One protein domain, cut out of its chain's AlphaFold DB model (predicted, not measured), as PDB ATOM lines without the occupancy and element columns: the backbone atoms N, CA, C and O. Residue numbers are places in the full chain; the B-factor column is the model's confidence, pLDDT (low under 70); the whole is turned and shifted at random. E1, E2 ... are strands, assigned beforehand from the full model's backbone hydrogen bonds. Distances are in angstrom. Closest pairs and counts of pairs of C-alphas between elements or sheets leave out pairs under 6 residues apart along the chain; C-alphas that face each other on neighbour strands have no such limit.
ATOM      1  N   ASP A   2     151.605 162.666 214.092       27.34
ATOM      2  CA  ASP A   2     151.533 164.047 213.622       27.34
ATOM      3  C   ASP A   2     152.116 164.009 212.217       27.34
ATOM      4  O   ASP A   2     153.255 163.573 212.017       27.34
ATOM      5  N   GLN A   3     151.236 164.199 211.248       32.81
ATOM      6  CA  GLN A   3     151.448 163.881 209.849       32.81
ATOM      7  C   GLN A   3     152.015 165.137 209.188       32.81
ATOM      8  O   GLN A   3     151.317 166.135 209.056       32.81
ATOM      9  N   GLY A   4     153.268 165.072 208.733       36.56
ATOM     10  CA  GLY A   4     153.846 166.075 207.824       36.56
ATOM     11  C   GLY A   4     153.216 166.055 206.425       36.56
ATOM     12  O   GLY A   4     153.683 166.741 205.530       36.56
ATOM     13  N   VAL A   5     152.151 165.273 206.243       41.91
ATOM     14  CA  VAL A   5     151.270 165.276 205.085       41.91
ATOM     15  C   VAL A   5     149.855 165.410 205.635       41.91
ATOM     16  O   VAL A   5     149.313 164.472 206.221       41.91
ATOM     17  N   VAL A   6     149.253 166.593 205.496       40.22
ATOM     18  CA  VAL A   6     147.812 166.745 205.733       40.22
ATOM     19  C   VAL A   6     147.096 165.749 204.816       40.22
ATOM     20  O   VAL A   6     147.439 165.633 203.643       40.22
ATOM     21  N   GLY A   7     146.187 164.974 205.411       33.94
ATOM     22  CA  GLY A   7     145.733 163.668 204.942       33.94
ATOM     23  C   GLY A   7     145.404 163.538 203.455       33.94
ATOM     24  O   GLY A   7     144.884 164.446 202.811       33.94
ATOM     25  N   SER A   8     145.565 162.310 202.963       38.28
ATOM     26  CA  SER A   8     145.063 161.793 201.680       38.28
ATOM     27  C   SER A   8     143.540 161.926 201.473       38.28
ATOM     28  O   SER A   8     143.008 161.437 200.479       38.28
ATOM     29  N   SER A   9     142.832 162.579 202.397       38.78
ATOM     30  CA  SER A   9     141.396 162.851 202.383       38.78
ATOM     31  C   SER A   9     141.041 164.326 202.133       38.78
ATOM     32  O   SER A   9     139.861 164.663 202.124       38.78
ATOM     33  N   GLY A  10     142.023 165.217 201.950       41.88
ATOM     34  CA  GLY A  10     141.799 166.604 201.524       41.88
ATOM     35  C   GLY A  10     141.819 166.728 199.999       41.88
ATOM     36  O   GLY A  10     142.656 166.114 199.341       41.88
ATOM     37  N   GLY A  11     140.902 167.509 199.419       48.75
ATOM     38  CA  GLY A  11     140.889 167.783 197.978       48.75
ATOM     39  C   GLY A  11     142.254 168.269 197.471       48.75
ATOM     40  O   GLY A  11     142.931 169.048 198.145       48.75
ATOM     41  N   ARG A  12     142.654 167.790 196.287       60.06
ATOM     42  CA  ARG A  12     143.920 168.118 195.603       60.06
ATOM     43  C   ARG A  12     143.886 169.548 195.057       60.06
ATOM     44  O   ARG A  12     143.718 169.765 193.864       60.06
ATOM     45  N   LEU A  13     143.956 170.512 195.965       63.94
ATOM     46  CA  LEU A  13     143.799 171.942 195.690       63.94
ATOM     47  C   LEU A  13     145.073 172.546 195.072       63.94
ATOM     48  O   LEU A  13     144.975 173.472 194.277       63.94
ATOM     49  N   GLY A  14     146.241 171.972 195.398       73.88
ATOM     50  CA  GLY A  14     147.574 172.455 195.033       73.88
ATOM     51  C   GLY A  14     148.341 172.990 196.247       73.88
ATOM     52  O   GLY A  14     148.217 172.419 197.331       73.88
ATOM     53  N   GLY A  15     149.130 174.055 196.094       82.56
ATOM     54  CA  GLY A  15     149.960 174.599 197.175       82.56
ATOM     55  C   GLY A  15     150.233 176.098 197.060       82.56
ATOM     56  O   GLY A  15     150.109 176.676 195.983       82.56
ATOM     57  N   LEU A  16     150.610 176.710 198.181       88.62
ATOM     58  CA  LEU A  16     151.064 178.097 198.272       88.62
ATOM     59  C   LEU A  16     152.539 178.109 198.676       88.62
ATOM     60  O   LEU A  16     152.913 177.493 199.678       88.62
ATOM     61  N   ARG A  17     153.363 178.827 197.918       90.56
ATOM     62  CA  ARG A  17     154.778 179.072 198.210       90.56
ATOM     63  C   ARG A  17     155.012 180.571 198.354       90.56
ATOM     64  O   ARG A  17     154.358 181.369 197.686       90.56
ATOM     65  N   VAL A  18     155.937 180.946 199.228       93.50
ATOM     66  CA  VAL A  18     156.402 182.325 199.376       93.50
ATOM     67  C   VAL A  18     157.896 182.352 199.122       93.50
ATOM     68  O   VAL A  18     158.660 181.639 199.784       93.50
ATOM     69  N   TRP A  19     158.285 183.185 198.169       91.81
ATOM     70  CA  TRP A  19     159.654 183.354 197.723       91.81
ATOM     71  C   TRP A  19     160.131 184.773 197.996       91.81
ATOM     72  O   TRP A  19     159.350 185.725 197.976       91.81
ATOM     73  N   THR A  20     161.431 184.905 198.215       91.69
ATOM     74  CA  THR A  20     162.132 186.187 198.162       91.69
ATOM     75  C   THR A  20     163.066 186.172 196.970       91.69
ATOM     76  O   THR A  20     163.852 185.238 196.833       91.69
ATOM     77  N   GLU A  21     163.008 187.196 196.133       89.06
ATOM     78  CA  GLU A  21     163.949 187.402 195.035       89.06
ATOM     79  C   GLU A  21     164.766 188.658 195.325       89.06
ATOM     80  O   GLU A  21     164.206 189.730 195.566       89.06
ATOM     81  N   ARG A  22     166.094 188.533 195.355       85.50
ATOM     82  CA  ARG A  22     166.972 189.697 195.500       85.50
ATOM     83  C   ARG A  22     167.184 190.345 194.139       85.50
ATOM     84  O   ARG A  22     167.484 189.651 193.166       85.50
ATOM     85  N   ASP A  23     167.150 191.674 194.110       76.44
ATOM     86  CA  ASP A  23     167.639 192.440 192.965       76.44
ATOM     87  C   ASP A  23     169.176 192.342 192.888       76.44
ATOM     88  O   ASP A  23     169.925 193.165 193.417       76.44
ATOM     89  N   SER A  24     169.656 191.233 192.323       75.38
ATOM     90  CA  SER A  24     171.068 190.946 192.090       75.38
ATOM     91  C   SER A  24     171.280 190.518 190.634       75.38
ATOM     92  O   SER A  24     170.356 190.003 190.000       75.38
ATOM     93  N   PRO A  25     172.504 190.651 190.084       73.06
ATOM     94  CA  PRO A  25     172.807 190.205 188.720       73.06
ATOM     95  C   PRO A  25     172.483 188.727 188.460       73.06
ATOM     96  O   PRO A  25     172.319 188.324 187.313       73.06
ATOM     97  N   GLN A  26     172.416 187.922 189.522       70.25
ATOM     98  CA  GLN A  26     172.156 186.485 189.478       70.25
ATOM     99  C   GLN A  26     170.688 186.134 189.779       70.25
ATOM    100  O   GLN A  26     170.343 184.967 189.639       70.25
ATOM    101  N   ARG A  27     169.841 187.114 190.158       70.19
ATOM    102  CA  ARG A  27     168.437 186.931 190.582       70.19
ATOM    103  C   ARG A  27     168.271 185.729 191.505       70.19
ATOM    104  O   ARG A  27     167.698 184.699 191.156       70.19
ATOM    105  N   GLU A  28     168.834 185.858 192.698       78.31
ATOM    106  CA  GLU A  28     168.772 184.800 193.700       78.31
ATOM    107  C   GLU A  28     167.352 184.724 194.281       78.31
ATOM    108  O   GLU A  28     166.935 185.592 195.056       78.31
ATOM    109  N   ARG A  29     166.600 183.696 193.868       85.25
ATOM    110  CA  ARG A  29     165.253 183.380 194.362       85.25
ATOM    111  C   ARG A  29     165.352 182.313 195.453       85.25
ATOM    112  O   ARG A  29     165.901 181.239 195.230       85.25
ATOM    113  N   GLN A  30     164.795 182.591 196.627       85.81
ATOM    114  CA  GLN A  30     164.851 181.713 197.797       85.81
ATOM    115  C   GLN A  30     163.446 181.382 198.302       85.81
ATOM    116  O   GLN A  30     162.633 182.277 198.534       85.81
ATOM    117  N   LEU A  31     163.164 180.093 198.516       87.44
ATOM    118  CA  LEU A  31     161.922 179.647 199.143       87.44
ATOM    119  C   LEU A  31     162.002 179.881 200.653       87.44
ATOM    120  O   LEU A  31     162.879 179.325 201.319       87.44
ATOM    121  N   ILE A  32     161.066 180.649 201.206       91.38
ATOM    122  CA  ILE A  32     161.045 180.978 202.642       91.38
ATOM    123  C   ILE A  32     159.858 180.361 203.388       91.38
ATOM    124  O   ILE A  32     159.893 180.224 204.613       91.38
ATOM    125  N   TRP A  33     158.815 179.941 202.665       93.06
ATOM    126  CA  TRP A  33     157.627 179.311 203.238       93.06
ATOM    127  C   TRP A  33     156.878 178.502 202.182       93.06
ATOM    128  O   TRP A  33     156.749 178.944 201.043       93.06
ATOM    129  N   ARG A  34     156.335 177.342 202.555       89.88
ATOM    130  CA  ARG A  34     155.436 176.573 201.683       89.88
ATOM    131  C   ARG A  34     154.367 175.820 202.456       89.88
ATOM    132  O   ARG A  34     154.628 175.320 203.540       89.88
ATOM    133  N   LEU A  35     153.193 175.650 201.863       86.94
ATOM    134  CA  LEU A  35     152.210 174.655 202.279       86.94
ATOM    135  C   LEU A  35     151.585 174.005 201.052       86.94
ATOM    136  O   LEU A  35     151.222 174.679 200.092       86.94
ATOM    137  N   VAL A  36     151.410 172.691 201.124       77.94
ATOM    138  CA  VAL A  36     150.705 171.900 200.113       77.94
ATOM    139  C   VAL A  36     149.402 171.363 200.695       77.94
ATOM    140  O   VAL A  36     149.301 171.105 201.899       77.94
ATOM    141  N   ASN A  37     148.420 171.162 199.821       72.31
ATOM    142  CA  ASN A  37     147.070 170.687 200.115       72.31
ATOM    143  C   ASN A  37     146.227 171.622 201.003       72.31
ATOM    144  O   ASN A  37     146.693 172.585 201.617       72.31
ATOM    145  N   ALA A  38     144.925 171.331 201.050       73.50
ATOM    146  CA  ALA A  38     143.945 172.143 201.758       73.50
ATOM    147  C   ALA A  38     144.183 172.170 203.282       73.50
ATOM    148  O   ALA A  38     144.345 171.130 203.916       73.50
ATOM    149  N   GLN A  39     144.100 173.362 203.884       72.75
ATOM    150  CA  GLN A  39     144.211 173.587 205.338       72.75
ATOM    151  C   GLN A  39     142.838 173.665 206.050       72.75
ATOM    152  O   GLN A  39     142.735 174.037 207.227       72.75
ATOM    153  N   GLY A  40     141.768 173.308 205.332       78.50
ATOM    154  CA  GLY A  40     140.376 173.500 205.742       78.50
ATOM    155  C   GLY A  40     139.826 174.883 205.374       78.50
ATOM    156  O   GLY A  40     140.531 175.722 204.827       78.50
ATOM    157  N   ALA A  41     138.545 175.115 205.668       80.38
ATOM    158  CA  ALA A  41     137.791 176.293 205.220       80.38
ATOM    159  C   ALA A  41     137.934 177.546 206.118       80.38
ATOM    160  O   ALA A  41     137.037 178.379 206.147       80.38
ATOM    161  N   GLY A  42     139.013 177.671 206.894       87.50
ATOM    162  CA  GLY A  42     139.189 178.791 207.825       87.50
ATOM    163  C   GLY A  42     140.511 179.511 207.625       87.50
ATOM    164  O   GLY A  42     141.492 178.889 207.221       87.50
ATOM    165  N   TRP A  43     140.545 180.796 207.980       90.75
ATOM    166  CA  TRP A  43     141.774 181.582 208.001       90.75
ATOM    167  C   TRP A  43     142.820 180.935 208.913       90.75
ATOM    168  O   TRP A  43     142.510 180.375 209.975       90.75
ATOM    169  N   ARG A  44     144.070 180.963 208.458       91.50
ATOM    170  CA  ARG A  44     145.231 180.425 209.164       91.50
ATOM    171  C   ARG A  44     146.346 181.449 209.076       91.50
ATOM    172  O   ARG A  44     146.612 181.969 208.000       91.50
ATOM    173  N   LEU A  45     147.008 181.692 210.201       92.25
ATOM    174  CA  LEU A  45     148.189 182.539 210.233       92.25
ATOM    175  C   LEU A  45     149.308 181.891 209.407       92.25
ATOM    176  O   LEU A  45     149.741 180.780 209.721       92.25
ATOM    177  N   ALA A  46     149.796 182.617 208.404       93.62
ATOM    178  CA  ALA A  46     151.048 182.330 207.726       93.62
ATOM    179  C   ALA A  46     152.112 183.309 208.227       93.62
ATOM    180  O   ALA A  46     151.861 184.506 208.355       93.62
ATOM    181  N   ARG A  47     153.301 182.799 208.544       95.19
ATOM    182  CA  ARG A  47     154.441 183.633 208.933       95.19
ATOM    183  C   ARG A  47     155.724 183.021 208.410       95.19
ATOM    184  O   ARG A  47     155.895 181.808 208.529       95.19
ATOM    185  N   ALA A  48     156.612 183.852 207.882       94.12
ATOM    186  CA  ALA A  48     157.881 183.442 207.302       94.12
ATOM    187  C   ALA A  48     158.979 184.451 207.677       94.12
ATOM    188  O   ALA A  48     158.729 185.651 207.575       94.12
ATOM    189  N   PRO A  49     160.169 184.001 208.113       92.62
ATOM    190  CA  PRO A  49     161.309 184.889 208.289       92.62
ATOM    191  C   PRO A  49     161.851 185.319 206.926       92.62
ATOM    192  O   PRO A  49     162.052 184.483 206.046       92.62
ATOM    193  N   ILE A  50     162.135 186.610 206.784       90.31
ATOM    194  CA  ILE A  50     162.821 187.175 205.621       90.31
ATOM    195  C   ILE A  50     164.231 187.536 206.079       90.31
ATOM    196  O   ILE A  50     164.403 188.355 206.977       90.31
ATOM    197  N   GLN A  51     165.241 186.897 205.494       84.31
ATOM    198  CA  GLN A  51     166.641 187.200 205.788       84.31
ATOM    199  C   GLN A  51     167.160 188.244 204.802       84.31
ATOM    200  O   GLN A  51     166.870 188.160 203.613       84.31
ATOM    201  N   ASN A  52     167.965 189.196 205.288       78.25
ATOM    202  CA  ASN A  52     168.616 190.218 204.462       78.25
ATOM    203  C   ASN A  52     167.620 190.971 203.556       78.25
ATOM    204  O   ASN A  52     167.780 190.974 202.333       78.25
ATOM    205  N   ALA A  53     166.594 191.576 204.168       77.50
ATOM    206  CA  ALA A  53     165.444 192.188 203.495       77.50
ATOM    207  C   ALA A  53     165.765 193.434 202.637       77.50
ATOM    208  O   ALA A  53     164.877 193.978 201.983       77.50
ATOM    209  N   ASP A  54     167.020 193.882 202.601       81.44
ATOM    210  CA  ASP A  54     167.439 194.990 201.746       81.44
ATOM    211  C   ASP A  54     167.327 194.601 200.266       81.44
ATOM    212  O   ASP A  54     168.043 193.714 199.783       81.44
ATOM    213  N   GLY A  55     166.427 195.282 199.548       81.12
ATOM    214  CA  GLY A  55     166.238 195.113 198.104       81.12
ATOM    215  C   GLY A  55     165.641 193.763 197.700       81.12
ATOM    216  O   GLY A  55     166.023 193.218 196.663       81.12
ATOM    217  N   VAL A  56     164.744 193.200 198.520       87.00
ATOM    218  CA  VAL A  56     164.056 191.937 198.207       87.00
ATOM    219  C   VAL A  56     162.640 192.175 197.681       87.00
ATOM    220  O   VAL A  56     161.874 192.967 198.230       87.00
ATOM    221  N   GLN A  57     162.274 191.443 196.636       90.50
ATOM    222  CA  GLN A  57     160.906 191.296 196.160       90.50
ATOM    223  C   GLN A  57     160.272 190.072 196.828       90.50
ATOM    224  O   GLN A  57     160.861 188.992 196.848       90.50
ATOM    225  N   LEU A  58     159.063 190.239 197.366       91.12
ATOM    226  CA  LEU A  58     158.258 189.139 197.894       91.12
ATOM    227  C   LEU A  58     157.330 188.608 196.798       91.12
ATOM    228  O   LEU A  58     156.573 189.375 196.201       91.12
ATOM    229  N   GLU A  59     157.347 187.299 196.572       92.31
ATOM    230  CA  GLU A  59     156.493 186.634 195.591       92.31
ATOM    231  C   GLU A  59     155.647 185.553 196.272       92.31
ATOM    232  O   GLU A  59     156.163 184.693 196.988       92.31
ATOM    233  N   LEU A  60     154.332 185.595 196.044       93.38
ATOM    234  CA  LEU A  60     153.392 184.580 196.506       93.38
ATOM    235  C   LEU A  60     152.942 183.755 195.301       93.38
ATOM    236  O   LEU A  60     152.227 184.248 194.431       93.38
ATOM    237  N   GLU A  61     153.349 182.492 195.267       89.56
ATOM    238  CA  GLU A  61     153.079 181.577 194.164       89.56
ATOM    239  C   GLU A  61     151.993 180.576 194.575       89.56
ATOM    240  O   GLU A  61     152.193 179.730 195.452       89.56
ATOM    241  N   GLY A  62     150.828 180.674 193.933       85.88
ATOM    242  CA  GLY A  62     149.758 179.688 194.039       85.88
ATOM    243  C   GLY A  62     149.848 178.664 192.910       85.88
ATOM    244  O   GLY A  62     149.926 179.030 191.742       85.88
ATOM    245  N   SER A  63     149.782 177.383 193.256       77.50
ATOM    246  CA  SER A  63     149.750 176.264 192.309       77.50
ATOM    247  C   SER A  63     148.489 175.427 192.514       77.50
ATOM    248  O   SER A  63     147.954 175.373 193.622       77.50
ATOM    249  N   TRP A  64     148.015 174.769 191.453       72.88
ATOM    250  CA  TRP A  64     146.869 173.852 191.464       72.88
ATOM    251  C   TRP A  64     147.247 172.509 190.846       72.88
ATOM    252  O   TRP A  64     148.055 172.456 189.924       72.88
ATOM    253  N   ALA A  65     146.633 171.419 191.313       63.53
ATOM    254  CA  ALA A  65     146.821 170.112 190.686       63.53
ATOM    255  C   ALA A  65     146.025 170.017 189.378       63.53
ATOM    256  O   ALA A  65     144.798 170.135 189.376       63.53
ATOM    257  N   ALA A  66     146.711 169.791 188.260       53.47
ATOM    258  CA  ALA A  66     146.097 169.442 186.989       53.47
ATOM    259  C   ALA A  66     145.319 168.112 187.087       53.47
ATOM    260  O   ALA A  66     145.599 167.206 187.875       53.47
ATOM    261  N   GLY A  67     144.238 168.012 186.312       50.94
ATOM    262  CA  GLY A  67     143.381 166.821 186.260       50.94
ATOM    263  C   GLY A  67     142.560 166.522 187.525       50.94
ATOM    264  O   GLY A  67     141.678 165.663 187.476       50.94
ATOM    265  N   ALA A  68     142.784 167.217 188.643       52.09
ATOM    266  CA  ALA A  68     141.783 167.369 189.686       52.09
ATOM    267  C   ALA A  68     140.838 168.485 189.225       52.09
ATOM    268  O   ALA A  68     141.297 169.555 188.828       52.09
ATOM    269  N   GLY A  69     139.522 168.263 189.217       54.22
ATOM    270  CA  GLY A  69     138.581 169.371 189.015       54.22
ATOM    271  C   GLY A  69     138.957 170.541 189.937       54.22
ATOM    272  O   GLY A  69     139.493 170.311 191.021       54.22
ATOM    273  N   ARG A  70     138.743 171.790 189.504       60.81
ATOM    274  CA  ARG A  70     139.081 172.988 190.295       60.81
ATOM    275  C   ARG A  70     138.244 173.025 191.583       60.81
ATOM    276  O   ARG A  70     137.196 173.660 191.632       60.81
ATOM    277  N   HIS A  71     138.671 172.298 192.611       65.38
ATOM    278  CA  HIS A  71     137.944 172.114 193.862       65.38
ATOM    279  C   HIS A  71     138.625 172.906 194.972       65.38
ATOM    280  O   HIS A  71     139.299 172.341 195.829       65.38
ATOM    281  N   GLY A  72     138.429 174.224 194.945       72.94
ATOM    282  CA  GLY A  72     138.822 175.127 196.021       72.94
ATOM    283  C   GLY A  72     139.552 176.374 195.541       72.94
ATOM    284  O   GLY A  72     139.836 176.532 194.356       72.94
ATOM    285  N   VAL A  73     139.834 177.265 196.490       78.69
ATOM    286  CA  VAL A  73     140.578 178.509 196.275       78.69
ATOM    287  C   VAL A  73     141.664 178.655 197.335       78.69
ATOM    288  O   VAL A  73     141.502 178.192 198.464       78.69
ATOM    289  N   ILE A  74     142.757 179.312 196.963       83.69
ATOM    290  CA  ILE A  74     143.758 179.821 197.899       83.69
ATOM    291  C   ILE A  74     143.480 181.318 198.036       83.69
ATOM    292  O   ILE A  74     143.380 182.014 197.028       83.69
ATOM    293  N   ALA A  75     143.324 181.795 199.268       88.62
ATOM    294  CA  ALA A  75     143.123 183.205 199.578       88.62
ATOM    295  C   ALA A  75     144.178 183.657 200.589       88.62
ATOM    296  O   ALA A  75     144.529 182.907 201.502       88.62
ATOM    297  N   VAL A  76     144.678 184.875 200.405       92.25
ATOM    298  CA  VAL A  76     145.654 185.536 201.275       92.25
ATOM    299  C   VAL A  76     145.092 186.910 201.606       92.25
ATOM    300  O   VAL A  76     144.578 187.582 200.714       92.25
ATOM    301  N   ASP A  77     145.167 187.297 202.873       94.50
ATOM    302  CA  ASP A  77     144.666 188.573 203.381       94.50
ATOM    303  C   ASP A  77     145.599 189.095 204.486       94.50
ATOM    304  O   ASP A  77     146.421 188.330 205.001       94.50
ATOM    305  N   ASP A  78     145.481 190.380 204.828       94.88
ATOM    306  CA  ASP A  78     146.181 191.036 205.944       94.88
ATOM    307  C   ASP A  78     147.716 190.851 205.951       94.88
ATOM    308  O   ASP A  78     148.333 190.498 206.961       94.88
ATOM    309  N   ILE A  79     148.366 191.092 204.809       93.50
ATOM    310  CA  ILE A  79     149.829 190.985 204.696       93.50
ATOM    311  C   ILE A  79     150.498 192.149 205.440       93.50
ATOM    312  O   ILE A  79     150.311 193.315 205.091       93.50
ATOM    313  N   VAL A  80     151.342 191.822 206.421       92.81
ATOM    314  CA  VAL A  80     152.160 192.784 207.170       92.81
ATOM    315  C   VAL A  80     153.629 192.360 207.176       92.81
ATOM    316  O   VAL A  80     153.944 191.179 207.333       92.81
ATOM    317  N   LEU A  81     154.528 193.332 207.023       90.81
ATOM    318  CA  LEU A  81     155.968 193.161 207.203       90.81
ATOM    319  C   LEU A  81     156.361 193.782 208.543       90.81
ATOM    320  O   LEU A  81     155.989 194.919 208.831       90.81
ATOM    321  N   LEU A  82     157.067 193.017 209.370       90.50
ATOM    322  CA  LEU A  82     157.474 193.418 210.714       90.50
ATOM    323  C   LEU A  82     158.977 193.218 210.869       90.50
ATOM    324  O   LEU A  82     159.503 192.185 210.452       90.50
ATOM    325  N   ASP A  83     159.632 194.176 211.517       88.94
ATOM    326  CA  ASP A  83     161.039 194.053 211.880       88.94
ATOM    327  C   ASP A  83     161.225 193.012 212.992       88.94
ATOM    328  O   ASP A  83     160.468 192.961 213.967       88.94
ATOM    329  N   GLY A  84     162.281 192.209 212.860       86.06
ATOM    330  CA  GLY A  84     162.687 191.207 213.842       86.06
ATOM    331  C   GLY A  84     162.501 189.761 213.384       86.06
ATOM    332  O   GLY A  84     161.802 189.445 212.421       86.06
ATOM    333  N   ASP A  85     163.156 188.853 214.105       87.38
ATOM    334  CA  ASP A  85     163.134 187.432 213.780       87.38
ATOM    335  C   ASP A  85     161.797 186.783 214.141       87.38
ATOM    336  O   ASP A  85     161.236 186.984 215.223       87.38
ATOM    337  N   CYS A  86     161.314 185.909 213.261       90.62
ATOM    338  CA  CYS A  86     160.130 185.110 213.527       90.62
ATOM    339  C   CYS A  86     160.302 183.645 213.113       90.62
ATOM    340  O   CYS A  86     161.023 183.294 212.180       90.62
ATOM    341  N   ALA A  87     159.613 182.751 213.825       91.50
ATOM    342  CA  ALA A  87     159.553 181.344 213.447       91.50
ATOM    343  C   ALA A  87     158.465 181.121 212.380       91.50
ATOM    344  O   ALA A  87     157.361 181.669 212.547       91.50
ATOM    345  N   PRO A  88     158.727 180.279 211.356       92.19
ATOM    346  CA  PRO A  88     157.719 179.878 210.386       92.19
ATOM    347  C   PRO A  88     156.457 179.333 211.059       92.19
ATOM    348  O   PRO A  88     156.541 178.554 212.014       92.19
ATOM    349  N   ALA A  89     155.294 179.761 210.573       92.31
ATOM    350  CA  ALA A  89     154.000 179.280 211.034       92.31
ATOM    351  C   ALA A  89     153.127 178.868 209.837       92.31
ATOM    352  O   ALA A  89     153.024 179.652 208.887       92.31
ATOM    353  N   PRO A  90     152.484 177.684 209.886       90.88
ATOM    354  CA  PRO A  90     152.655 176.629 210.899       90.88
ATOM    355  C   PRO A  90     154.053 175.962 210.810       90.88
ATOM    356  O   PRO A  90     154.730 176.136 209.808       90.88
ATOM    357  N   PRO A  91     154.535 175.203 211.813       87.12
ATOM    358  CA  PRO A  91     155.926 174.715 211.837       87.12
ATOM    359  C   PRO A  91     156.366 173.904 210.605       87.12
ATOM    360  O   PRO A  91     157.524 173.980 210.199       87.12
ATOM    361  N   GLN A  92     155.444 173.150 210.001       83.75
ATOM    362  CA  GLN A  92     155.675 172.373 208.780       83.75
ATOM    363  C   GLN A  92     155.832 173.226 207.516       83.75
ATOM    364  O   GLN A  92     156.143 172.678 206.465       83.75
ATOM    365  N   SER A  93     155.611 174.541 207.594       89.06
ATOM    366  CA  SER A  93     155.767 175.421 206.440       89.06
ATOM    367  C   SER A  93     157.208 175.828 206.158       89.06
ATOM    368  O   SER A  93     157.486 176.444 205.130       89.06
ATOM    369  N   ARG A  94     158.124 175.508 207.081       89.62
ATOM    370  CA  ARG A  94     159.550 175.788 206.950       89.62
ATOM    371  C   ARG A  94     160.152 174.921 205.834       89.62
ATOM    372  O   ARG A  94     160.173 173.701 206.001       89.62
ATOM    373  N   PRO A  95     160.717 175.521 204.775       87.19
ATOM    374  CA  PRO A  95     161.483 174.778 203.783       87.19
ATOM    375  C   PRO A  95     162.733 174.164 204.418       87.19
ATOM    376  O   PRO A  95     163.403 174.795 205.247       87.19
ATOM    377  N   ALA A  96     163.047 172.931 204.044       83.19
ATOM    378  CA  ALA A  96     164.289 172.269 204.409       83.19
ATOM    379  C   ALA A  96     165.256 172.237 203.218       83.19
ATOM    380  O   ALA A  96     164.849 172.212 202.060       83.19
TER     381      ALA A  96
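This is residues 2 to 96 of the 244 residues of the protein "MAM and LDL-receptor class A domain-containing protein 1" of Amphibalanus amphitrite (UniProt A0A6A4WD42). Little regular structure: a twisted three-stranded sheet forms a wall, with long loops, among them residues 44 to 50 and 76 to 82, over one face. The printed part has 95 residues, no named helix and strands E1, E2, E3 in chain order; the all-strand class rests on 24 residues. Sheet order is E2, E1, E3, antiparallel. The elongated outline spans 41 by 27 by 26 A, only just compact, close to loose, with a radius of gyration of the C-alphas of 14.6 A.

E1, residues 15 to 22, and E2, residues 29 to 36, form an antiparallel hairpin at 168 degrees; N 18 and O 33 are 2.8 A apart, within hydrogen-bond range. E2 bends by 65 degrees at residue 32. E3, residues 56 to 63, is antiparallel to E1 at 159 degrees, with N 57 and O 21 at 2.8 A, within hydrogen-bond range.

E1, 22.8 A long, begins at C-alpha 15 (149.960, 174.599, 197.175). E2 measures 19.4 A. E3, 22.0 A long, ends at C-alpha 63 (149.750, 176.264, 192.309).

The farthest C-alphas, of Ser 9 and Pro 25, are 43.8 A apart. The printed part has no cut; the E2 to E3 link is long. Residues 2 to 13 and 65 to 71 have pLDDT under 70.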